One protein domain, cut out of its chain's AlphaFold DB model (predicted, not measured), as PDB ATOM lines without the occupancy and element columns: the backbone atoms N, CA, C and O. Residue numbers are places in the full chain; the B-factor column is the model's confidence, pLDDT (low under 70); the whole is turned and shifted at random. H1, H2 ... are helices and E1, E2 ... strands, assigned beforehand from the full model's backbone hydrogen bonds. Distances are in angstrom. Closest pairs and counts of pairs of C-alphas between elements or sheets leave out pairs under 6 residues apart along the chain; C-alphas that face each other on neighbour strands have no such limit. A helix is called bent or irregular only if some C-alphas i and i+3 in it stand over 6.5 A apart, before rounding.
ATOM      1  N   TRP A 145      58.164 -44.411 -13.177       82.94
ATOM      2  CA  TRP A 145      57.594 -43.411 -14.076       82.94
ATOM      3  C   TRP A 145      57.101 -42.205 -13.287       82.94
ATOM      4  O   TRP A 145      56.301 -42.351 -12.366       82.94
ATOM      5  N   LEU A 146      57.521 -41.010 -13.701       83.25
ATOM      6  CA  LEU A 146      57.122 -39.748 -13.082       83.25
ATOM      7  C   LEU A 146      56.626 -38.758 -14.138       83.25
ATOM      8  O   LEU A 146      57.224 -38.617 -15.210       83.25
ATOM      9  N   LEU A 147      55.556 -38.037 -13.802       84.56
ATOM     10  CA  LEU A 147      55.186 -36.792 -14.469       84.56
ATOM     11  C   LEU A 147      55.810 -35.634 -13.691       84.56
ATOM     12  O   LEU A 147      55.542 -35.485 -12.501       84.56
ATOM     13  N   HIS A 148      56.637 -34.823 -14.346       85.00
ATOM     14  CA  HIS A 148      57.286 -33.688 -13.700       85.00
ATOM     15  C   HIS A 148      57.374 -32.502 -14.650       85.00
ATOM     16  O   HIS A 148      57.947 -32.609 -15.728       85.00
ATOM     17  N   GLY A 149      56.828 -31.362 -14.227       86.69
ATOM     18  CA  GLY A 149      56.833 -30.138 -15.021       86.69
ATOM     19  C   GLY A 149      56.009 -30.233 -16.307       86.69
ATOM     20  O   GLY A 149      55.522 -31.292 -16.716       86.69
ATOM     21  N   PHE A 150      55.842 -29.085 -16.953       89.38
ATOM     22  CA  PHE A 150      55.232 -29.023 -18.275       89.38
ATOM     23  C   PHE A 150      56.254 -29.373 -19.356       89.38
ATOM     24  O   PHE A 150      57.457 -29.160 -19.186       89.38
ATOM     25  N   LYS A 151      55.769 -29.888 -20.487       88.94
ATOM     26  CA  LYS A 151      56.554 -29.931 -21.727       88.94
ATOM     27  C   LYS A 151      56.937 -28.518 -22.149       88.94
ATOM     28  O   LYS A 151      56.161 -27.594 -21.910       88.94
ATOM     29  N   ASN A 152      58.069 -28.355 -22.836       93.25
ATOM     30  CA  ASN A 152      58.366 -27.098 -23.531       93.25
ATOM     31  C   ASN A 152      57.305 -26.810 -24.610       93.25
ATOM     32  O   ASN A 152      56.579 -27.710 -25.043       93.25
ATOM     33  N   GLU A 153      57.212 -25.550 -25.033       94.94
ATOM     34  CA  GLU A 153      56.124 -25.090 -25.897       94.94
ATOM     35  C   GLU A 153      56.076 -25.834 -27.235       94.94
ATOM     36  O   GLU A 153      54.996 -26.229 -27.674       94.94
ATOM     37  N   SER A 154      57.227 -26.088 -27.868       94.75
ATOM     38  CA  SER A 154      57.287 -26.807 -29.145       94.75
ATOM     39  C   SER A 154      56.779 -28.241 -29.030       94.75
ATOM     40  O   SER A 154      55.956 -28.663 -29.845       94.75
ATOM     41  N   ASP A 155      57.202 -28.972 -27.997       91.00
ATOM     42  CA  ASP A 155      56.781 -30.355 -27.772       91.00
ATOM     43  C   ASP A 155      55.303 -30.432 -27.399       91.00
ATOM     44  O   ASP A 155      54.590 -31.337 -27.842       91.00
ATOM     45  N   LEU A 156      54.826 -29.482 -26.588       92.00
ATOM     46  CA  LEU A 156      53.413 -29.372 -26.254       92.00
ATOM     47  C   LEU A 156      52.586 -29.120 -27.518       92.00
ATOM     48  O   LEU A 156      51.637 -29.853 -27.778       92.00
ATOM     49  N   MET A 157      52.968 -28.144 -28.339       94.19
ATOM     50  CA  MET A 157      52.239 -27.795 -29.559       94.19
ATOM     51  C   MET A 157      52.244 -28.921 -30.591       94.19
ATOM     52  O   MET A 157      51.207 -29.191 -31.194       94.19
ATOM     53  N   ALA A 158      53.374 -29.609 -30.779       92.44
ATOM     54  CA  ALA A 158      53.450 -30.790 -31.639       92.44
ATOM     55  C   ALA A 158      52.498 -31.892 -31.158       92.44
ATOM     56  O   ALA A 158      51.808 -32.530 -31.949       92.44
ATOM     57  N   THR A 159      52.420 -32.070 -29.840       88.56
ATOM     58  CA  THR A 159      51.522 -33.035 -29.224       88.56
ATOM     59  C   THR A 159      50.055 -32.649 -29.420       88.56
ATOM     60  O   THR A 159      49.273 -33.489 -29.855       88.56
ATOM     61  N   LEU A 160      49.666 -31.401 -29.145       91.44
ATOM     62  CA  LEU A 160      48.286 -30.948 -29.333       91.44
ATOM     63  C   LEU A 160      47.858 -31.061 -30.805       91.44
ATOM     64  O   LEU A 160      46.813 -31.621 -31.095       91.44
ATOM     65  N   ARG A 161      48.716 -30.663 -31.751       94.00
ATOM     66  CA  ARG A 161      48.431 -30.742 -33.198       94.00
ATOM     67  C   ARG A 161      48.415 -32.160 -33.770       94.00
ATOM     68  O   ARG A 161      48.029 -32.342 -34.919       94.00
ATOM     69  N   SER A 162      48.851 -33.165 -33.009       90.44
ATOM     70  CA  SER A 162      48.846 -34.557 -33.480       90.44
ATOM     71  C   SER A 162      47.444 -35.180 -33.515       90.44
ATOM     72  O   SER A 162      47.268 -36.231 -34.127       90.44
ATOM     73  N   HIS A 163      46.454 -34.546 -32.875       87.88
ATOM     74  CA  HIS A 163      45.067 -35.004 -32.820       87.88
ATOM     75  C   HIS A 163      44.136 -33.805 -32.994       87.88
ATOM     76  O   HIS A 163      44.171 -32.881 -32.187       87.88
ATOM     77  N   THR A 164      43.274 -33.837 -34.007       92.75
ATOM     78  CA  THR A 164      42.322 -32.749 -34.292       92.75
ATOM     79  C   THR A 164      41.340 -32.516 -33.142       92.75
ATOM     80  O   THR A 164      40.868 -31.406 -32.932       92.75
ATOM     81  N   GLU A 165      41.057 -33.539 -32.330       91.38
ATOM     82  CA  GLU A 165      40.216 -33.395 -31.134       91.38
ATOM     83  C   GLU A 165      40.842 -32.512 -30.049       91.38
ATOM     84  O   GLU A 165      40.162 -32.132 -29.098       91.38
ATOM     85  N   LEU A 166      42.130 -32.182 -30.180       91.81
ATOM     86  CA  LEU A 166      42.835 -31.298 -29.264       91.81
ATOM     87  C   LEU A 166      42.980 -29.857 -29.792       91.81
ATOM     88  O   LEU A 166      43.631 -29.040 -29.137       91.81
ATOM     89  N   ASP A 167      42.375 -29.513 -30.933       92.94
ATOM     90  CA  ASP A 167      42.537 -28.198 -31.576       92.94
ATOM     91  C   ASP A 167      42.094 -27.032 -30.676       92.94
ATOM     92  O   ASP A 167      42.724 -25.973 -30.660       92.94
ATOM     93  N   GLU A 168      41.063 -27.217 -29.851       93.50
ATOM     94  CA  GLU A 168      40.619 -26.188 -28.904       93.50
ATOM     95  C   GLU A 168      41.687 -25.879 -27.837       93.50
ATOM     96  O   GLU A 168      41.905 -24.725 -27.460       93.50
ATOM     97  N   PHE A 169      42.454 -26.887 -27.406       94.62
ATOM     98  CA  PHE A 169      43.574 -26.678 -26.487       94.62
ATOM     99  C   PHE A 169      44.702 -25.874 -27.143       94.62
ATOM    100  O   PHE A 169      45.370 -25.103 -26.453       94.62
ATOM    101  N   VAL A 170      44.900 -26.002 -28.462       95.25
ATOM    102  CA  VAL A 170      45.853 -25.164 -29.211       95.25
ATOM    103  C   VAL A 170      45.450 -23.696 -29.113       95.25
ATOM    104  O   VAL A 170      46.295 -22.855 -28.806       95.25
ATOM    105  N   GLN A 171      44.163 -23.389 -29.301       95.50
ATOM    106  CA  GLN A 171      43.644 -22.021 -29.218       95.50
ATOM    107  C   GLN A 171      43.840 -21.433 -27.815       95.50
ATOM    108  O   GLN A 171      44.360 -20.326 -27.670       95.50
ATOM    109  N   HIS A 172      43.505 -22.192 -26.766       96.31
ATOM    110  CA  HIS A 172      43.704 -21.744 -25.385       96.31
ATOM    111  C   HIS A 172      45.177 -21.554 -25.021       96.31
ATOM    112  O   HIS A 172      45.514 -20.594 -24.325       96.31
ATOM    113  N   PHE A 173      46.058 -22.432 -25.504       96.88
ATOM    114  CA  PHE A 173      47.491 -22.279 -25.289       96.88
ATOM    115  C   PHE A 173      48.044 -21.044 -26.008       96.88
ATOM    116  O   PHE A 173      48.795 -20.278 -25.414       96.88
ATOM    117  N   GLN A 174      47.637 -20.790 -27.253       96.25
ATOM    118  CA  GLN A 174      48.057 -19.595 -27.992       96.25
ATOM    119  C   GLN A 174      47.526 -18.295 -27.371       96.25
ATOM    120  O   GLN A 174      48.201 -17.271 -27.439       96.25
ATOM    121  N   ALA A 175      46.346 -18.329 -26.746       97.00
ATOM    122  CA  ALA A 175      45.734 -17.156 -26.130       97.00
ATOM    123  C   ALA A 175      46.393 -16.731 -24.805       97.00
ATOM    124  O   ALA A 175      46.420 -15.543 -24.493       97.00
ATOM    125  N   GLY A 176      46.903 -17.674 -24.003       95.38
ATOM    126  CA  GLY A 176      47.414 -17.349 -22.661       95.38
ATOM    127  C   GLY A 176      48.371 -18.371 -22.050       95.38
ATOM    128  O   GLY A 176      48.484 -18.466 -20.825       95.38
ATOM    129  N   GLY A 177      49.038 -19.163 -22.889       96.25
ATOM    130  CA  GLY A 177      50.053 -20.135 -22.497       96.25
ATOM    131  C   GLY A 177      49.532 -21.237 -21.574       96.25
ATOM    132  O   GLY A 177      48.355 -21.607 -21.579       96.25
ATOM    133  N   TYR A 178      50.434 -21.765 -20.743       94.12
ATOM    134  CA  TYR A 178      50.145 -22.872 -19.823       94.12
ATOM    135  C   TYR A 178      49.026 -22.558 -18.833       94.12
ATOM    136  O   TYR A 178      48.225 -23.437 -18.523       94.12
ATOM    137  N   GLN A 179      48.958 -21.321 -18.334       93.50
ATOM    138  CA  GLN A 179      47.960 -20.940 -17.338       93.50
ATOM    139  C   GLN A 179      46.549 -20.993 -17.926       93.50
ATOM    140  O   GLN A 179      45.667 -21.601 -17.323       93.50
ATOM    141  N   GLN A 180      46.342 -20.391 -19.101       94.88
ATOM    142  CA  GLN A 180      45.039 -20.398 -19.765       94.88
ATOM    143  C   GLN A 180      44.627 -21.816 -20.166       94.88
ATOM    144  O   GLN A 180      43.490 -22.218 -19.921       94.88
ATOM    145  N   LEU A 181      45.564 -22.587 -20.724       94.56
ATOM    146  CA  LEU A 181      45.338 -23.979 -21.093       94.56
ATOM    147  C   LEU A 181      44.935 -24.836 -19.885       94.56
ATOM    148  O   LEU A 181      43.947 -25.566 -19.941       94.56
ATOM    149  N   LEU A 182      45.683 -24.740 -18.781       91.56
ATOM    150  CA  LEU A 182      45.405 -25.514 -17.576       91.56
ATOM    151  C   LEU A 182      44.088 -25.081 -16.930       91.56
ATOM    152  O   LEU A 182      43.318 -25.932 -16.498       91.56
ATOM    153  N   HIS A 183      43.805 -23.778 -16.886       91.19
ATOM    154  CA  HIS A 183      42.540 -23.274 -16.364       91.19
ATOM    155  C   HIS A 183      41.355 -23.802 -17.174       91.19
ATOM    156  O   HIS A 183      40.382 -24.263 -16.584       91.19
ATOM    157  N   TYR A 184      41.442 -23.776 -18.508       92.62
ATOM    158  CA  TYR A 184      40.414 -24.351 -19.373       92.62
ATOM    159  C   TYR A 184      40.209 -25.834 -19.062       92.62
ATOM    160  O   TYR A 184      39.116 -26.256 -18.690       92.62
ATOM    161  N   LEU A 185      41.297 -26.600 -19.100       89.31
ATOM    162  CA  LEU A 185      41.268 -28.036 -18.882       89.31
ATOM    163  C   LEU A 185      40.686 -28.432 -17.517       89.31
ATOM    164  O   LEU A 185      39.874 -29.348 -17.431       89.31
ATOM    165  N   MET A 186      41.085 -27.753 -16.442       85.62
ATOM    166  CA  MET A 186      40.630 -28.077 -15.084       85.62
ATOM    167  C   MET A 186      39.155 -27.727 -14.839       85.62
ATOM    168  O   MET A 186      38.585 -28.202 -13.858       85.62
ATOM    169  N   ASN A 187      38.543 -26.919 -15.710       89.38
ATOM    170  CA  ASN A 187      37.133 -26.529 -15.638       89.38
ATOM    171  C   ASN A 187      36.255 -27.216 -16.698       89.38
ATOM    172  O   ASN A 187      35.051 -26.964 -16.738       89.38
ATOM    173  N   LEU A 188      36.825 -28.087 -17.538       87.81
ATOM    174  CA  LEU A 188      36.053 -28.835 -18.523       87.81
ATOM    175  C   LEU A 188      35.025 -29.753 -17.836       87.81
ATOM    176  O   LEU A 188      35.390 -30.524 -16.941       87.81
ATOM    177  N   PRO A 189      33.749 -29.733 -18.268       87.62
ATOM    178  CA  PRO A 189      32.778 -30.726 -17.843       87.62
ATOM    179  C   PRO A 189      33.242 -32.131 -18.223       87.62
ATOM    180  O   PRO A 189      33.812 -32.347 -19.291       87.62
ATOM    181  N   MET A 190      32.926 -33.110 -17.381       77.44
ATOM    182  CA  MET A 190      33.359 -34.490 -17.605       77.44
ATOM    183  C   MET A 190      32.920 -35.075 -18.944       77.44
ATOM    184  O   MET A 190      33.707 -35.759 -19.590       77.44
ATOM    185  N   VAL A 191      31.702 -34.755 -19.382       83.88
ATOM    186  CA  VAL A 191      31.187 -35.178 -20.690       83.88
ATOM    187  C   VAL A 191      32.086 -34.676 -21.823       83.88
ATOM    188  O   VAL A 191      32.459 -35.456 -22.688       83.88
ATOM    189  N   ALA A 192      32.537 -33.418 -21.765       86.69
ATOM    190  CA  ALA A 192      33.432 -32.862 -22.777       86.69
ATOM    191  C   ALA A 192      34.801 -33.564 -22.781       86.69
ATOM    192  O   ALA A 192      35.340 -33.873 -23.840       86.69
ATOM    193  N   VAL A 193      35.351 -33.875 -21.600       83.69
ATOM    194  CA  VAL A 193      36.603 -34.644 -21.493       83.69
ATOM    195  C   VAL A 193      36.450 -36.029 -22.126       83.69
ATOM    196  O   VAL A 193      37.337 -36.481 -22.850       83.69
ATOM    197  N   GLU A 194      35.338 -36.714 -21.865       80.69
ATOM    198  CA  GLU A 194      35.056 -38.024 -22.453       80.69
ATOM    199  C   GLU A 194      34.897 -37.948 -23.972       80.69
ATOM    200  O   GLU A 194      35.491 -38.768 -24.673       80.69
ATOM    201  N   ASP A 195      34.174 -36.952 -24.482       85.94
ATOM    202  CA  ASP A 195      33.968 -36.745 -25.916       85.94
ATOM    203  C   ASP A 195      35.289 -36.486 -26.655       85.94
ATOM    204  O   ASP A 195      35.497 -37.021 -27.743       85.94
ATOM    205  N   ILE A 196      36.220 -35.753 -26.033       86.25
ATOM    206  CA  ILE A 196      37.572 -35.519 -26.562       86.25
ATOM    207  C   ILE A 196      38.400 -36.812 -26.557       86.25
ATOM    208  O   ILE A 196      39.070 -37.141 -27.538       86.25
ATOM    209  N   LEU A 197      38.388 -37.571 -25.455       81.69
ATOM    210  CA  LEU A 197      39.269 -38.733 -25.291       81.69
ATOM    211  C   LEU A 197      38.775 -39.977 -26.037       81.69
ATOM    212  O   LEU A 197      39.585 -40.746 -26.559       81.69
ATOM    213  N   LYS A 198      37.461 -40.205 -26.103       83.12
ATOM    214  CA  LYS A 198      36.847 -41.402 -26.697       83.12
ATOM    215  C   LYS A 198      37.316 -41.718 -28.127       83.12
ATOM    216  O   LYS A 198      37.602 -42.892 -28.370       83.12
ATOM    217  N   PRO A 199      37.451 -40.759 -29.065       86.56
ATOM    218  CA  PRO A 199      38.004 -41.030 -30.395       86.56
ATOM    219  C   PRO A 199      39.535 -41.179 -30.403       86.56
ATOM    220  O   PRO A 199      40.085 -41.811 -31.306       86.56
ATOM    221  N   ILE A 200      40.261 -40.608 -29.437       83.12
ATOM    222  CA  ILE A 200      41.731 -40.709 -29.340       83.12
ATOM    223  C   ILE A 200      42.146 -42.093 -28.831       83.12
ATOM    224  O   ILE A 200      43.024 -42.732 -29.410       83.12
ATOM    225  N   LEU A 201      41.495 -42.588 -27.775       78.06
ATOM    226  CA  LEU A 201      41.910 -43.796 -27.054       78.06
ATOM    227  C   LEU A 201      42.108 -45.045 -27.943       78.06
ATOM    228  O   LEU A 201      43.106 -45.736 -27.741       78.06
ATOM    229  N   PRO A 202      41.243 -45.363 -28.931       80.50
ATOM    230  CA  PRO A 202      41.439 -46.524 -29.805       80.50
ATOM    231  C   PRO A 202      42.626 -46.396 -30.770       80.50
ATOM    232  O   PRO A 202      43.108 -47.415 -31.258       80.50
ATOM    233  N   ARG A 203      43.077 -45.166 -31.059       82.12
ATOM    234  CA  ARG A 203      44.209 -44.876 -31.955       82.12
ATOM    235  C   ARG A 203      45.555 -44.920 -31.236       82.12
ATOM    236  O   ARG A 203      46.592 -44.970 -31.895       82.12
ATOM    237  N   LEU A 204      45.560 -44.916 -29.901       75.69
ATOM    238  CA  LEU A 204      46.795 -45.008 -29.133       75.69
ATOM    239  C   LEU A 204      47.446 -46.389 -29.326       75.69
ATOM    240  O   LEU A 204      46.763 -47.417 -29.250       75.69
ATOM    241  N   PRO A 205      48.772 -46.446 -29.544       72.44
ATOM    242  CA  PRO A 205      49.464 -47.709 -29.742       72.44
ATOM    243  C   PRO A 205      49.356 -48.561 -28.477       72.44
ATOM    244  O   PRO A 205      49.582 -48.072 -27.368       72.44
ATOM    245  N   ARG A 206      49.046 -49.853 -28.628       74.06
ATOM    246  CA  ARG A 206      49.162 -50.810 -27.523       74.06
ATOM    247  C   ARG A 206      50.639 -51.063 -27.271       74.06
ATOM    248  O   ARG A 206      51.323 -51.646 -28.102       74.06
ATOM    249  N   VAL A 207      51.111 -50.610 -26.124       72.62
ATOM    250  CA  VAL A 207      52.513 -50.699 -25.719       72.62
ATOM    251  C   VAL A 207      52.609 -51.433 -24.386       72.62
ATOM    252  O   VAL A 207      51.640 -51.441 -23.628       72.62
ATOM    253  N   ASP A 208      53.738 -52.079 -24.107       77.81
ATOM    254  CA  ASP A 208      53.956 -52.787 -22.843       77.81
ATOM    255  C   ASP A 208      54.266 -51.827 -21.677       77.81
ATOM    256  O   ASP A 208      54.538 -50.645 -21.881       77.81
ATOM    257  N   LYS A 209      54.247 -52.343 -20.439       70.44
ATOM    258  CA  LYS A 209      54.435 -51.562 -19.197       70.44
ATOM    259  C   LYS A 209      55.751 -50.781 -19.096       70.44
ATOM    260  O   LYS A 209      55.848 -49.859 -18.286       70.44
ATOM    261  N   ASN A 210      56.748 -51.138 -19.900       68.50
ATOM    262  CA  ASN A 210      58.043 -50.472 -19.978       68.50
ATOM    263  C   ASN A 210      58.033 -49.304 -20.976       68.50
ATOM    264  O   ASN A 210      59.049 -48.629 -21.139       68.50
ATOM    265  N   HIS A 211      56.902 -49.039 -21.627       67.69
ATOM    266  CA  HIS A 211      56.677 -47.869 -22.458       67.69
ATOM    267  C   HIS A 211      55.718 -46.902 -21.756       67.69
ATOM    268  O   HIS A 211      54.647 -47.290 -21.292       67.69
ATOM    269  N   TYR A 212      56.040 -45.607 -21.740       62.06
ATOM    270  CA  TYR A 212      55.231 -44.585 -21.051       62.06
ATOM    271  C   TYR A 212      53.764 -44.548 -21.514       62.06
ATOM    272  O   TYR A 212      52.864 -44.197 -20.752       62.06
ATOM    273  N   GLY A 213      53.515 -44.900 -22.780       62.41
ATOM    274  CA  GLY A 213      52.172 -44.999 -23.358       62.41
ATOM    275  C   GLY A 213      51.278 -46.046 -22.688       62.41
ATOM    276  O   GLY A 213      50.058 -45.917 -22.745       62.41
ATOM    277  N   TYR A 214      51.852 -47.027 -21.988       67.19
ATOM    278  CA  TYR A 214      51.085 -48.054 -21.289       67.19
ATOM    279  C   TYR A 214      50.258 -47.445 -20.179       67.19
ATOM    280  O   TYR A 214      49.077 -47.744 -20.068       67.19
ATOM    281  N   TRP A 215      50.848 -46.538 -19.403       64.12
ATOM    282  CA  TRP A 215      50.144 -45.894 -18.305       64.12
ATOM    283  C   TRP A 215      49.011 -44.999 -18.802       64.12
ATOM    284  O   TRP A 215      47.964 -45.009 -18.173       64.12
ATOM    285  N   MET A 216      49.139 -44.363 -19.976       62.00
ATOM    286  CA  MET A 216      48.018 -43.654 -20.623       62.00
ATOM    287  C   MET A 216      46.886 -44.611 -21.046       62.00
ATOM    288  O   MET A 216      45.706 -44.324 -20.842       62.00
ATOM    289  N   ASN A 217      47.240 -45.781 -21.584       60.00
ATOM    290  CA  ASN A 217      46.280 -46.791 -22.040       60.00
ATOM    291  C   ASN A 217      45.613 -47.570 -20.893       60.00
ATOM    292  O   ASN A 217      44.487 -48.051 -21.029       60.00
ATOM    293  N   ASN A 218      46.297 -47.741 -19.763       56.84
ATOM    294  CA  ASN A 218      45.790 -48.537 -18.648       56.84
ATOM    295  C   ASN A 218      45.015 -47.711 -17.627       56.84
ATOM    296  O   ASN A 218      44.076 -48.229 -17.018       56.84
ATOM    297  N   THR A 219      45.302 -46.416 -17.495       53.12
ATOM    298  CA  THR A 219      44.435 -45.523 -16.720       53.12
ATOM    299  C   THR A 219      43.074 -45.364 -17.391       53.12
ATOM    300  O   THR A 219      42.065 -45.376 -16.691       53.12
ATOM    301  N   SER A 220      42.992 -45.366 -18.729       47.09
ATOM    302  CA  SER A 220      41.702 -45.416 -19.443       47.09
ATOM    303  C   SER A 220      40.934 -46.731 -19.234       47.09
ATOM    304  O   SER A 220      39.708 -46.759 -19.308       47.09
ATOM    305  N   SER A 221      41.627 -47.821 -18.888       38.44
ATOM    306  CA  SER A 221      41.027 -49.129 -18.584       38.44
ATOM    307  C   SER A 221      40.587 -49.275 -17.117       38.44
ATOM    308  O   SER A 221      39.605 -49.966 -16.840       38.44
ATOM    309  N   SER A 222      41.269 -48.606 -16.178       40.03
ATOM    310  CA  SER A 222      40.844 -48.456 -14.772       40.03
ATOM    311  C   SER A 222      39.596 -47.564 -14.644       40.03
ATOM    312  O   SER A 222      38.674 -47.882 -13.889       40.03
ATOM    313  N   LEU A 223      39.505 -46.526 -15.482       41.66
ATOM    314  CA  LEU A 223      38.338 -45.644 -15.598       41.66
ATOM    315  C   LEU A 223      37.065 -46.346 -16.083       41.66
ATOM    316  O   LEU A 223      35.974 -45.919 -15.727       41.66
ATOM    317  N   ARG A 224      37.174 -47.464 -16.817       45.81
ATOM    318  CA  ARG A 224      35.997 -48.287 -17.161       45.81
ATOM    319  C   ARG A 224      35.350 -48.947 -15.948       45.81
ATOM    320  O   ARG A 224      34.279 -49.524 -16.094       45.81
ATOM    321  N   ARG A 225      36.032 -48.972 -14.799       41.56
ATOM    322  CA  ARG A 225      35.617 -49.787 -13.662       41.56
ATOM    323  C   ARG A 225      35.311 -48.980 -12.395       41.56
ATOM    324  O   ARG A 225      34.250 -49.243 -11.854       41.56
ATOM    325  N   HIS A 226      36.135 -48.037 -11.906       37.81
ATOM    326  CA  HIS A 226      35.943 -47.571 -10.506       37.81
ATOM    327  C   HIS A 226      36.458 -46.161 -10.095       37.81
ATOM    328  O   HIS A 226      36.958 -46.031  -8.982       37.81
ATOM    329  N   LEU A 227      36.336 -45.072 -10.874       36.66
ATOM    330  CA  LEU A 227      36.673 -43.727 -10.333       36.66
ATOM    331  C   LEU A 227      35.701 -42.611 -10.757       36.66
ATOM    332  O   LEU A 227      35.397 -42.501 -11.943       36.66
ATOM    333  N   PRO A 228      35.271 -41.723  -9.836       35.66
ATOM    334  CA  PRO A 228      34.595 -40.489 -10.209       35.66
ATOM    335  C   PRO A 228      35.594 -39.471 -10.797       35.66
ATOM    336  O   PRO A 228      36.547 -39.055 -10.140       35.66
ATOM    337  N   ALA A 229      35.342 -39.062 -12.042       41.97
ATOM    338  CA  ALA A 229      35.383 -37.694 -12.584       41.97
ATOM    339  C   ALA A 229      36.596 -36.745 -12.382       41.97
ATOM    340  O   ALA A 229      36.530 -35.610 -12.837       41.97
ATOM    341  N   ARG A 230      37.707 -37.098 -11.719       42.31
ATOM    342  CA  ARG A 230      38.833 -36.142 -11.514       42.31
ATOM    343  C   ARG A 230      40.217 -36.642 -11.934       42.31
ATOM    344  O   ARG A 230      41.168 -35.869 -11.931       42.31
ATOM    345  N   GLY A 231      40.342 -37.900 -12.359       43.12
ATOM    346  CA  GLY A 231      41.622 -38.529 -12.728       43.12
ATOM    347  C   GLY A 231      42.022 -38.440 -14.209       43.12
ATOM    348  O   GLY A 231      42.922 -39.158 -14.625       43.12
ATOM    349  N   HIS A 232      41.344 -37.633 -15.031       51.47
ATOM    350  CA  HIS A 232      41.494 -37.676 -16.498       51.47
ATOM    351  C   HIS A 232      42.551 -36.700 -17.041       51.47
ATOM    352  O   HIS A 232      43.183 -36.972 -18.058       51.47
ATOM    353  N   VAL A 233      42.816 -35.603 -16.321       50.59
ATOM    354  CA  VAL A 233      43.817 -34.578 -16.687       50.59
ATOM    355  C   VAL A 233      45.244 -35.141 -16.710       50.59
ATOM    356  O   VAL A 233      46.098 -34.681 -17.465       50.59
ATOM    357  N   THR A 234      45.500 -36.194 -15.934       49.81
ATOM    358  CA  THR A 234      46.781 -36.916 -15.902       49.81
ATOM    359  C   THR A 234      47.102 -37.628 -17.216       49.81
ATOM    360  O   THR A 234      48.257 -37.965 -17.466       49.81
ATOM    361  N   GLN A 235      46.086 -37.886 -18.042       52.12
ATOM    362  CA  GLN A 235      46.220 -38.601 -19.313       52.12
ATOM    363  C   GLN A 235      46.508 -37.656 -20.470       52.12
ATOM    364  O   GLN A 235      46.990 -38.097 -21.514       52.12
ATOM    365  N   LEU A 236      46.253 -36.360 -20.278       59.03
ATOM    366  CA  LEU A 236      46.574 -35.376 -21.285       59.03
ATOM    367  C   LEU A 236      48.081 -35.156 -21.331       59.03
ATOM    368  O   LEU A 236      48.762 -35.115 -20.300       59.03
ATOM    369  N   PRO A 237      48.639 -35.024 -22.535       62.12
ATOM    370  CA  PRO A 237      50.072 -35.092 -22.739       62.12
ATOM    371  C   PRO A 237      50.742 -33.731 -22.484       62.12
ATOM    372  O   PRO A 237      51.614 -33.320 -23.240       62.12
ATOM    373  N   LEU A 238      50.340 -33.040 -21.414       59.19
ATOM    374  CA  LEU A 238      50.864 -31.731 -21.008       59.19
ATOM    375  C   LEU A 238      52.201 -31.829 -20.265       59.19
ATOM    376  O   LEU A 238      52.991 -30.886 -20.250       59.19
ATOM    377  N   TRP A 239      52.436 -32.972 -19.630       70.81
ATOM    378  CA  TRP A 239      53.505 -33.169 -18.660       70.81
ATOM    379  C   TRP A 239      54.759 -33.750 -19.307       70.81
ATOM    380  O   TRP A 239      54.670 -34.603 -20.206       70.81
ATOM    381  N   THR A 240      55.929 -33.340 -18.819       68.62
ATOM    382  CA  THR A 240      57.175 -34.037 -19.147       68.62
ATOM    383  C   THR A 240      57.216 -35.357 -18.386       68.62
ATOM    384  O   THR A 240      56.795 -35.454 -17.231       68.62
ATOM    385  N   LYS A 241      57.656 -36.407 -19.079       65.12
ATOM    386  CA  LYS A 241      57.629 -37.785 -18.591       65.12
ATOM    387  C   LYS A 241      59.052 -38.267 -18.415       65.12
ATOM    388  O   LYS A 241      59.841 -38.177 -19.351       65.12
ATOM    389  N   TYR A 242      59.336 -38.816 -17.247       67.56
ATOM    390  CA  TYR A 242      60.642 -39.360 -16.914       67.56
ATOM    391  C   TYR A 242      60.503 -40.842 -16.596       67.56
ATOM    392  O   TYR A 242      59.586 -41.243 -15.874       67.56
ATOM    393  N   ARG A 243      61.422 -41.641 -17.142       75.69
ATOM    394  CA  ARG A 243      61.716 -42.981 -16.647       75.69
ATOM    395  C   ARG A 243      63.012 -42.873 -15.866       75.69
ATOM    396  O   ARG A 243      64.019 -42.467 -16.437       75.69
ATOM    397  N   ALA A 244      62.969 -43.212 -14.589       69.12
ATOM    398  CA  ALA A 244      64.177 -43.566 -13.872       69.12
ATOM    399  C   ALA A 244      64.388 -45.060 -14.116       69.12
ATOM    400  O   ALA A 244      63.651 -45.881 -13.574       69.12
ATOM    401  N   ASP A 245      65.303 -45.400 -15.017       60.53
ATOM    402  CA  ASP A 245      65.881 -46.733 -15.089       60.53
ATOM    403  C   ASP A 245      67.038 -46.781 -14.085       60.53
ATOM    404  O   ASP A 245      67.777 -45.814 -13.940       60.53
TER     405      ASP A 245
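What this domain is: This is residues 145 to 245 of the 249 residues of the protein "Hypothetical protein" of Rotaria socialis (UniProt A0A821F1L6). The helices follow one another round a curve, with H1 and the bent helix H2 on one side, H3 next and H4 on the other side, while E1 and E2 form a two-stranded antiparallel ribbon between the H1 and H4 sides. From H4 the chain returns to E2 through the middle by way of residues 223 to 238. The printed part has 101 residues with four named helices and two named strands, in the order E1 H1 H2 H3 H4 E2, and is mostly helix. It is compact, with a radius of gyration of the C-alphas of 13.5 A and spans of 36 by 33 by 22 A.

How they stand to each other: E1, residues 145 to 150, and E2, residues 239 to 244, are antiparallel neighbours at 146 degrees, with N 146 and O 242 3.0 A apart, within hydrogen-bond range. H2, residues 164 to 187, was assigned as one helix by its hydrogen bonds but is bent, C-alphas 175 and 178 being 9.6 A apart; its arms are H2a, residues 164 to 175, and H2b, residues 178 to 187. H1, residues 153 to 161, forms a helical hairpin with H2a: they touch, closest at the C-alphas of Leu 160 and Leu 166, 5.5 A. H2a touches H3, residues 190 to 203, with residues 165 to 166 alone, closest at the C-alphas of Glu 165 and Ile 196, 5.7 A. H4, residues 212 to 222, is close to H3 but not clearly touching, the closest C-alphas being Leu 201 and Asn 217, 7.3 A. O i to N i+4 pairs are all within hydrogen-bond range in H1 and H2b, against 6 of 8 in H2a, 6 of 10 in H3 and 4 of 7 in H4.

Where its parts are: E1 begins at C-alpha 145 (57.594, -43.411, -14.076), and E2 ends at C-alpha 244 (64.177, -43.566, -13.872). H3 is 20.8 A long, H2a 17.9 A and H4 16.2 A.

The domain as a whole: The printed part has no cut; the link from H4 to E2 is long. Residues 210 to 238, 240 to 242 and 244 to 245 have pLDDT under 70.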